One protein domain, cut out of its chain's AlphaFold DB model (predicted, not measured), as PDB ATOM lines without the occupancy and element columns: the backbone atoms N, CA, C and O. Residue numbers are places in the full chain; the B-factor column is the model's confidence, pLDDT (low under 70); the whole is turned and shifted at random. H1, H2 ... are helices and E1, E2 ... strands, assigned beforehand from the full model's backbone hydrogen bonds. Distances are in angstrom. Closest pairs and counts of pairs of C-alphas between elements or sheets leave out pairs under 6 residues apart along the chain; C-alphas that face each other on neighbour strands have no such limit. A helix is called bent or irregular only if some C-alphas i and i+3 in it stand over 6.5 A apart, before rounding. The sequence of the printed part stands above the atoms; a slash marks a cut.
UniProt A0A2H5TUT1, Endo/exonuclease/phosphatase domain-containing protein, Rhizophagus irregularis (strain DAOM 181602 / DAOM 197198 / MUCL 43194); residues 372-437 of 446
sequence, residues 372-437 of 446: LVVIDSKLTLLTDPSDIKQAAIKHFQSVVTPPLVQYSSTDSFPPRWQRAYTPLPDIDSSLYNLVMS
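AT A GLANCE: This is residues 372 to 437 of the 446 residues of the protein "Endo/exonuclease/phosphatase domain-containing protein" of Rhizophagus irregularis (strain DAOM 181602 / DAOM 197198 / MUCL 43194) (UniProt A0A2H5TUT1). An extended chain with two separate ends and no common core: at one end a small hairpin of two strands, E1 and E2, with residues 388 to 395 of the longest helix, H1, near it, and at the other end two short helices, H2 and H3, that are apart from each other. Between the two ends runs a long link with no named element, residues 400 to 414. The printed part has 66 residues with two named strands and three named helices, in the order E1, E2, H1, H2, H3; the sheet has the order E1 - E2 and is antiparallel, and the class is mixed, helices and strands. The whole is extended, with a radius of gyration of the C-alphas of 20.3 A and spans of 56 by 24 by 17 A.

IN THESE COORDINATES: Strand E1 is residues 372 to 375, and its C-alpha 372 is at (331.332, 313.322, 290.287). Strand E2 is residues 378 to 382, 12.2 A from first to last C-alpha. Helix H1, residues 385 to 399, measures 20.3 A from C-alpha 385 at (327.870, 323.187, 282.528) to C-alpha 399. Helix H2 is residues 415 to 421, 10.1 A long. Helix H3 is residues 429 to 435, 10.4 A long, and its C-alpha 435 is at (307.969, 302.127, 258.970).

HOW THE PARTS SIT: E1 and E2 form a hairpin, antiparallel with 132 degrees between their directions. N 373 and O 380 are 2.9 A apart and N 380 and O 373 are 2.8 A apart, both within hydrogen-bond range. The closest C-alphas of E2 and H1 are those of Leu 382 and Ile 388, 6.0 A apart. The closest C-alphas of E1 and H1 are those of Val 373 and Ala 391, 7.5 A apart. H1 and H2 are apart, H2 and H3 are apart, and H1 and H3 are apart. H2 and H3 are also apart from both strands. In H1 and H2 every O i to N i+4 pair is within hydrogen-bond range; in H3, 2 of 3 are.

THE WHOLE: The two C-alphas farthest apart are those of Lys 378 and Asp 426, 57.8 A. The printed part has no cut. The links E1 to E2 and E2 to H1 are tight, H2 to H3 is short, and H1 to H2 is long, with 15 residues. Residues 374 to 379, 396 to 404 and 425 to 430 stand free; of these, 396 to 399 belong to H1. The mean pLDDT of the printed part is 79.9, and residues 400 to 406, 408 and 434 to 437 are under 70.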
ATOM      1  N   LEU A 372     330.092 313.951 289.845       88.75
ATOM      2  CA  LEU A 372     331.332 313.322 290.287       88.75
ATOM      3  C   LEU A 372     331.758 312.286 289.240       88.75
ATOM      4  O   LEU A 372     331.020 311.339 288.974       88.75
ATOM      5  N   VAL A 373     332.933 312.465 288.644       87.38
ATOM      6  CA  VAL A 373     333.481 311.576 287.610       87.38
ATOM      7  C   VAL A 373     334.860 311.097 288.040       87.38
ATOM      8  O   VAL A 373     335.621 311.838 288.657       87.38
ATOM      9  N   VAL A 374     335.197 309.848 287.717       85.94
ATOM     10  CA  VAL A 374     336.554 309.328 287.898       85.94
ATOM     11  C   VAL A 374     337.364 309.649 286.644       85.94
ATOM     12  O   VAL A 374     337.078 309.121 285.570       85.94
ATOM     13  N   ILE A 375     338.355 310.528 286.781       82.56
ATOM     14  CA  ILE A 375     339.320 310.876 285.731       82.56
ATOM     15  C   ILE A 375     340.694 310.483 286.274       82.56
ATOM     16  O   ILE A 375     341.039 310.872 287.389       82.56
ATOM     17  N   ASP A 376     341.436 309.655 285.541       81.25
ATOM     18  CA  ASP A 376     342.767 309.161 285.932       81.25
ATOM     19  C   ASP A 376     342.815 308.552 287.347       81.25
ATOM     20  O   ASP A 376     343.687 308.853 288.160       81.25
ATOM     21  N   SER A 377     341.827 307.706 287.666       82.25
ATOM     22  CA  SER A 377     341.674 307.049 288.979       82.25
ATOM     23  C   SER A 377     341.483 308.006 290.165       82.25
ATOM     24  O   SER A 377     341.528 307.579 291.321       82.25
ATOM     25  N   LYS A 378     341.208 309.289 289.905       83.19
ATOM     26  CA  LYS A 378     340.892 310.305 290.910       83.19
ATOM     27  C   LYS A 378     339.439 310.755 290.771       83.19
ATOM     28  O   LYS A 378     338.942 310.985 289.671       83.19
ATOM     29  N   LEU A 379     338.754 310.890 291.906       86.31
ATOM     30  CA  LEU A 379     337.408 311.460 291.955       86.31
ATOM     31  C   LEU A 379     337.488 312.972 291.730       86.31
ATOM     32  O   LEU A 379     338.044 313.702 292.552       86.31
ATOM     33  N   THR A 380     336.910 313.424 290.624       86.75
ATOM     34  CA  THR A 380     336.866 314.824 290.210       86.75
ATOM     35  C   THR A 380     335.415 315.286 290.174       86.75
ATOM     36  O   THR A 380     334.560 314.650 289.559       86.75
ATOM     37  N   LEU A 381     335.120 316.394 290.854       90.38
ATOM     38  CA  LEU A 381     333.793 317.003 290.842       90.38
ATOM     39  C   LEU A 381     333.719 318.026 289.709       90.38
ATOM     40  O   LEU A 381     334.389 319.055 289.764       90.38
ATOM     41  N   LEU A 382     332.897 317.748 288.702       90.00
ATOM     42  CA  LEU A 382     332.612 318.669 287.609       90.00
ATOM     43  C   LEU A 382     331.536 319.662 288.048       90.00
ATOM     44  O   LEU A 382     330.492 319.256 288.564       90.00
ATOM     45  N   THR A 383     331.802 320.948 287.839       87.56
ATOM     46  CA  THR A 383     330.881 322.059 288.140       87.56
ATOM     47  C   THR A 383     330.599 322.942 286.925       87.56
ATOM     48  O   THR A 383     329.706 323.779 286.990       87.56
ATOM     49  N   ASP A 384     331.361 322.788 285.836       90.38
ATOM     50  CA  ASP A 384     331.142 323.521 284.589       90.38
ATOM     51  C   ASP A 384     329.975 322.903 283.786       90.38
ATOM     52  O   ASP A 384     329.932 321.677 283.629       90.38
ATOM     53  N   PRO A 385     329.028 323.704 283.259       85.81
ATOM     54  CA  PRO A 385     327.870 323.187 282.528       85.81
ATOM     55  C   PRO A 385     328.211 322.371 281.274       85.81
ATOM     56  O   PRO A 385     327.504 321.410 280.961       85.81
ATOM     57  N   SER A 386     329.269 322.737 280.544       87.94
ATOM     58  CA  SER A 386     329.696 322.015 279.343       87.94
ATOM     59  C   SER A 386     330.277 320.655 279.721       87.94
ATOM     60  O   SER A 386     329.875 319.630 279.161       87.94
ATOM     61  N   ASP A 387     331.137 320.625 280.740       88.19
ATOM     62  CA  ASP A 387     331.756 319.393 281.234       88.19
ATOM     63  C   ASP A 387     330.722 318.440 281.844       88.19
ATOM     64  O   ASP A 387     330.743 317.238 281.572       88.19
ATOM     65  N   ILE A 388     329.766 318.972 282.613       89.31
ATOM     66  CA  ILE A 388     328.634 318.207 283.150       89.31
ATOM     67  C   ILE A 388     327.795 317.619 282.015       89.31
ATOM     68  O   ILE A 388     327.444 316.438 282.066       89.31
ATOM     69  N   LYS A 389     327.493 318.404 280.972       87.69
ATOM     70  CA  LYS A 389     326.734 317.928 279.809       87.69
ATOM     71  C   LYS A 389     327.465 316.784 279.109       87.69
ATOM     72  O   LYS A 389     326.847 315.760 278.825       87.69
ATOM     73  N   GLN A 390     328.768 316.923 278.867       87.81
ATOM     74  CA  GLN A 390     329.572 315.871 278.237       87.81
ATOM     75  C   GLN A 390     329.664 314.617 279.111       87.81
ATOM     76  O   GLN A 390     329.492 313.502 278.617       87.81
ATOM     77  N   ALA A 391     329.860 314.780 280.421       87.75
ATOM     78  CA  ALA A 391     329.882 313.672 281.367       87.75
ATOM     79  C   ALA A 391     328.536 312.940 281.439       87.75
ATOM     80  O   ALA A 391     328.515 311.711 281.452       87.75
ATOM     81  N   ALA A 392     327.418 313.670 281.431       85.31
ATOM     82  CA  ALA A 392     326.080 313.092 281.403       85.31
ATOM     83  C   ALA A 392     325.826 312.322 280.099       85.31
ATOM     84  O   ALA A 392     325.370 311.181 280.153       85.31
ATOM     85  N   ILE A 393     326.179 312.894 278.941       84.00
ATOM     86  CA  ILE A 393     326.090 312.208 277.640       84.00
ATOM     87  C   ILE A 393     326.894 310.906 277.684       84.00
ATOM     88  O   ILE A 393     326.345 309.838 277.415       84.00
ATOM     89  N   LYS A 394     328.165 310.976 278.093       85.44
ATOM     90  CA  LYS A 394     329.047 309.810 278.204       85.44
ATOM     91  C   LYS A 394     328.484 308.762 279.164       85.44
ATOM     92  O   LYS A 394     328.516 307.575 278.846       85.44
ATOM     93  N   HIS A 395     327.954 309.177 280.316       85.00
ATOM     94  CA  HIS A 395     327.321 308.277 281.277       85.00
ATOM     95  C   HIS A 395     326.127 307.563 280.647       85.00
ATOM     96  O   HIS A 395     326.124 306.343 280.605       85.00
ATOM     97  N   PHE A 396     325.149 308.275 280.082       81.06
ATOM     98  CA  PHE A 396     323.953 307.630 279.529       81.06
ATOM     99  C   PHE A 396     324.218 306.802 278.267       81.06
ATOM    100  O   PHE A 396     323.515 305.825 278.027       81.06
ATOM    101  N   GLN A 397     325.261 307.128 277.502       81.06
ATOM    102  CA  GLN A 397     325.723 306.291 276.392       81.06
ATOM    103  C   GLN A 397     326.402 304.992 276.851       81.06
ATOM    104  O   GLN A 397     326.434 304.034 276.086       81.06
ATOM    105  N   SER A 398     326.957 304.953 278.067       78.12
ATOM    106  CA  SER A 398     327.735 303.812 278.579       78.12
ATOM    107  C   SER A 398     327.066 303.047 279.723       78.12
ATOM    108  O   SER A 398     327.444 301.909 279.989       78.12
ATOM    109  N   VAL A 399     326.070 303.636 280.393       78.50
ATOM    110  CA  VAL A 399     325.358 303.035 281.535       78.50
ATOM    111  C   VAL A 399     324.541 301.823 281.108       78.50
ATOM    112  O   VAL A 399     324.357 300.886 281.882       78.50
ATOM    113  N   VAL A 400     324.075 301.829 279.860       66.06
ATOM    114  CA  VAL A 400     323.482 300.664 279.222       66.06
ATOM    115  C   VAL A 400     324.554 300.070 278.326       66.06
ATOM    116  O   VAL A 400     324.948 300.685 277.337       66.06
ATOM    117  N   THR A 401     325.037 298.877 278.669       62.75
ATOM    118  CA  THR A 401     325.924 298.119 277.787       62.75
ATOM    119  C   THR A 401     325.250 298.011 276.418       62.75
ATOM    120  O   THR A 401     324.084 297.596 276.372       62.75
ATOM    121  N   PRO A 402     325.928 298.362 275.307       61.84
ATOM    122  CA  PRO A 402     325.405 298.085 273.979       61.84
ATOM    123  C   PRO A 402     324.965 296.621 273.939       61.84
ATOM    124  O   PRO A 402     325.699 295.768 274.454       61.84
ATOM    125  N   PRO A 403     323.766 296.312 273.420       59.69
ATOM    126  CA  PRO A 403     323.272 294.948 273.448       59.69
ATOM    127  C   PRO A 403     324.313 294.041 272.789       59.69
ATOM    128  O   PRO A 403     324.694 294.260 271.641       59.69
ATOM    129  N   LEU A 404     324.784 293.032 273.535       62.75
ATOM    130  CA  LEU A 404     325.769 292.046 273.061       62.75
ATOM    131  C   LEU A 404     325.300 291.345 271.776       62.75
ATOM    132  O   LEU A 404     326.105 290.816 271.017       62.75
ATOM    133  N   VAL A 405     323.988 291.363 271.540       67.00
ATOM    134  CA  VAL A 405     323.333 290.861 270.341       67.00
ATOM    135  C   VAL A 405     322.798 292.050 269.550       67.00
ATOM    136  O   VAL A 405     321.831 292.697 269.954       67.00
ATOM    137  N   GLN A 406     323.423 292.333 268.409       66.75
ATOM    138  CA  GLN A 406     322.831 293.203 267.401       66.75
ATOM    139  C   GLN A 406     321.820 292.395 266.590       66.75
ATOM    140  O   GLN A 406     322.168 291.419 265.930       66.75
ATOM    141  N   TYR A 407     320.562 292.810 266.639       70.38
ATOM    142  CA  TYR A 407     319.497 292.188 265.869       70.38
ATOM    143  C   TYR A 407     319.406 292.847 264.491       70.38
ATOM    144  O   TYR A 407     319.192 294.052 264.385       70.38
ATOM    145  N   SER A 408     319.581 292.061 263.431       68.44
ATOM    146  CA  SER A 408     319.543 292.549 262.041       68.44
ATOM    147  C   SER A 408     318.143 292.477 261.414       68.44
ATOM    148  O   SER A 408     317.913 293.071 260.363       68.44
ATOM    149  N   SER A 409     317.228 291.730 262.044       72.50
ATOM    150  CA  SER A 409     315.826 291.538 261.646       72.50
ATOM    151  C   SER A 409     314.954 291.321 262.887       72.50
ATOM    152  O   SER A 409     315.428 290.792 263.896       72.50
ATOM    153  N   THR A 410     313.665 291.648 262.798       72.50
ATOM    154  CA  THR A 410     312.646 291.273 263.792       72.50
ATOM    155  C   THR A 410     312.614 289.768 264.062       72.50
ATOM    156  O   THR A 410     312.346 289.360 265.188       72.50
ATOM    157  N   ASP A 411     312.981 288.939 263.080       76.56
ATOM    158  CA  ASP A 411     313.043 287.475 263.230       76.56
ATOM    159  C   ASP A 411     314.124 287.036 264.220       76.56
ATOM    160  O   ASP A 411     314.026 285.979 264.835       76.56
ATOM    161  N   SER A 412     315.152 287.862 264.413       79.38
ATOM    162  CA  SER A 412     316.224 287.582 265.370       79.38
ATOM    163  C   SER A 412     315.865 287.979 266.805       79.38
ATOM    164  O   SER A 412     316.609 287.655 267.728       79.38
ATOM    165  N   PHE A 413     314.731 288.659 267.021       81.62
ATOM    166  CA  PHE A 413     314.312 289.080 268.353       81.62
ATOM    167  C   PHE A 413     313.898 287.892 269.240       81.62
ATOM    168  O   PHE A 413     313.377 286.893 268.749       81.62
ATOM    169  N   PRO A 414     314.017 288.013 270.576       83.50
ATOM    170  CA  PRO A 414     313.410 287.064 271.501       83.50
ATOM    171  C   PRO A 414     311.889 286.935 271.274       83.50
ATOM    172  O   PRO A 414     311.245 287.938 270.944       83.50
ATOM    173  N   PRO A 415     311.267 285.770 271.552       85.69
ATOM    174  CA  PRO A 415     309.854 285.506 271.240       85.69
ATOM    175  C   PRO A 415     308.862 286.550 271.774       85.69
ATOM    176  O   PRO A 415     307.852 286.855 271.139       85.69
ATOM    177  N   ARG A 416     309.159 287.140 272.941       85.00
ATOM    178  CA  ARG A 416     308.369 288.236 273.524       85.00
ATOM    179  C   ARG A 416     308.272 289.434 272.575       85.00
ATOM    180  O   ARG A 416     307.198 290.012 272.436       85.00
ATOM    181  N   TRP A 417     309.392 289.820 271.975       82.06
ATOM    182  CA  TRP A 417     309.487 290.990 271.110       82.06
ATOM    183  C   TRP A 417     309.003 290.683 269.696       82.06
ATOM    184  O   TRP A 417     308.294 291.510 269.139       82.06
ATOM    185  N   GLN A 418     309.250 289.482 269.164       83.31
ATOM    186  CA  GLN A 418     308.633 289.046 267.901       83.31
ATOM    187  C   GLN A 418     307.111 289.224 267.940       83.31
ATOM    188  O   GLN A 418     306.539 289.869 267.066       83.31
ATOM    189  N   ARG A 419     306.458 288.755 269.013       83.31
ATOM    190  CA  ARG A 419     305.008 288.911 269.190       83.31
ATOM    191  C   ARG A 419     304.570 290.375 269.259       83.31
ATOM    192  O   ARG A 419     303.527 290.714 268.718       83.31
ATOM    193  N   ALA A 420     305.346 291.230 269.924       82.19
ATOM    194  CA  ALA A 420     305.015 292.647 270.080       82.19
ATOM    195  C   ALA A 420     305.139 293.442 268.769       82.19
ATOM    196  O   ALA A 420     304.404 294.403 268.576       82.19
ATOM    197  N   TYR A 421     306.055 293.040 267.884       78.81
ATOM    198  CA  TYR A 421     306.301 293.696 266.595       78.81
ATOM    199  C   TYR A 421     305.637 292.988 265.406       78.81
ATOM    200  O   TYR A 421     305.817 293.418 264.268       78.81
ATOM    201  N   THR A 422     304.871 291.917 265.643       82.06
ATOM    202  CA  THR A 422     304.105 291.250 264.583       82.06
ATOM    203  C   THR A 422     303.010 292.201 264.080       82.06
ATOM    204  O   THR A 422     302.306 292.783 264.911       82.06
ATOM    205  N   PRO A 423     302.843 292.369 262.754       82.75
ATOM    206  CA  PRO A 423     301.764 293.174 262.195       82.75
ATOM    207  C   PRO A 423     300.402 292.757 262.747       82.75
ATOM    208  O   PRO A 423     300.084 291.569 262.831       82.75
ATOM    209  N   LEU A 424     299.606 293.746 263.143       85.31
ATOM    210  CA  LEU A 424     298.249 293.513 263.608       85.31
ATOM    211  C   LEU A 424     297.347 293.304 262.385       85.31
ATOM    212  O   LEU A 424     297.458 294.070 261.430       85.31
ATOM    213  N   PRO A 425     296.446 292.307 262.407       83.00
ATOM    214  CA  PRO A 425     295.605 291.979 261.256       83.00
ATOM    215  C   PRO A 425     294.647 293.117 260.871       83.00
ATOM    216  O   PRO A 425     294.272 293.227 259.710       83.00
ATOM    217  N   ASP A 426     294.297 293.977 261.829       87.50
ATOM    218  CA  ASP A 426     293.379 295.103 261.633       87.50
ATOM    219  C   ASP A 426     294.063 296.351 261.039       87.50
ATOM    220  O   ASP A 426     293.411 297.372 260.818       87.50
ATOM    221  N   ILE A 427     295.380 296.305 260.812       81.00
ATOM    222  CA  ILE A 427     296.168 297.421 260.283       81.00
ATOM    223  C   ILE A 427     296.679 297.049 258.891       81.00
ATOM    224  O   ILE A 427     297.234 295.971 258.687       81.00
ATOM    225  N   ASP A 428     296.528 297.964 257.933       82.19
ATOM    226  CA  ASP A 428     297.015 297.752 256.571       82.19
ATOM    227  C   ASP A 428     298.531 297.480 256.556       82.19
ATOM    228  O   ASP A 428     299.351 298.288 257.004       82.19
ATOM    229  N   SER A 429     298.890 296.334 255.976       77.56
ATOM    230  CA  SER A 429     300.256 295.886 255.698       77.56
ATOM    231  C   SER A 429     301.145 296.950 255.030       77.56
ATOM    232  O   SER A 429     302.350 296.990 255.288       77.56
ATOM    233  N   SER A 430     300.570 297.848 254.221       80.88
ATOM    234  CA  SER A 430     301.305 298.908 253.520       80.88
ATOM    235  C   SER A 430     301.980 299.909 254.472       80.88
ATOM    236  O   SER A 430     303.086 300.379 254.188       80.88
ATOM    237  N   LEU A 431     301.382 300.170 255.640       77.44
ATOM    238  CA  LEU A 431     301.932 301.068 256.662       77.44
ATOM    239  C   LEU A 431     303.211 300.503 257.280       77.44
ATOM    240  O   LEU A 431     304.175 301.235 257.517       77.44
ATOM    241  N   TYR A 432     303.250 299.187 257.493       76.94
ATOM    242  CA  TYR A 432     304.430 298.512 258.025       76.94
ATOM    243  C   TYR A 432     305.603 298.571 257.049       76.94
ATOM    244  O   TYR A 432     306.734 298.750 257.490       76.94
ATOM    245  N   ASN A 433     305.352 298.509 255.737       72.75
ATOM    246  CA  ASN A 433     306.410 298.623 254.728       72.75
ATOM    247  C   ASN A 433     307.139 299.971 254.802       72.75
ATOM    248  O   ASN A 433     308.352 300.024 254.609       72.75
ATOM    249  N   LEU A 434     306.417 301.054 255.111       68.44
ATOM    250  CA  LEU A 434     307.003 302.387 255.236       68.44
ATOM    251  C   LEU A 434     307.864 302.500 256.506       68.44
ATOM    252  O   LEU A 434     309.005 302.958 256.445       68.44
ATOM    253  N   VAL A 435     307.335 302.026 257.640       66.75
ATOM    254  CA  VAL A 435     307.969 302.127 258.970       66.75
ATOM    255  C   VAL A 435     309.140 301.156 259.142       66.75
ATOM    256  O   VAL A 435     310.137 301.505 259.768       66.75
ATOM    257  N   MET A 436     309.039 299.948 258.583       68.94
ATOM    258  CA  MET A 436     310.052 298.889 258.705       68.94
ATOM    259  C   MET A 436     311.093 298.920 257.576       68.94
ATOM    260  O   MET A 436     311.985 298.069 257.527       68.94
ATOM    261  N   SER A 437     311.001 299.885 256.658       68.88
ATOM    262  CA  SER A 437     312.011 300.081 255.619       68.88
ATOM    263  C   SER A 437     313.373 300.436 256.232       68.88
ATOM    264  O   SER A 437     313.473 301.130 257.247       68.88
TER     265      SER A 437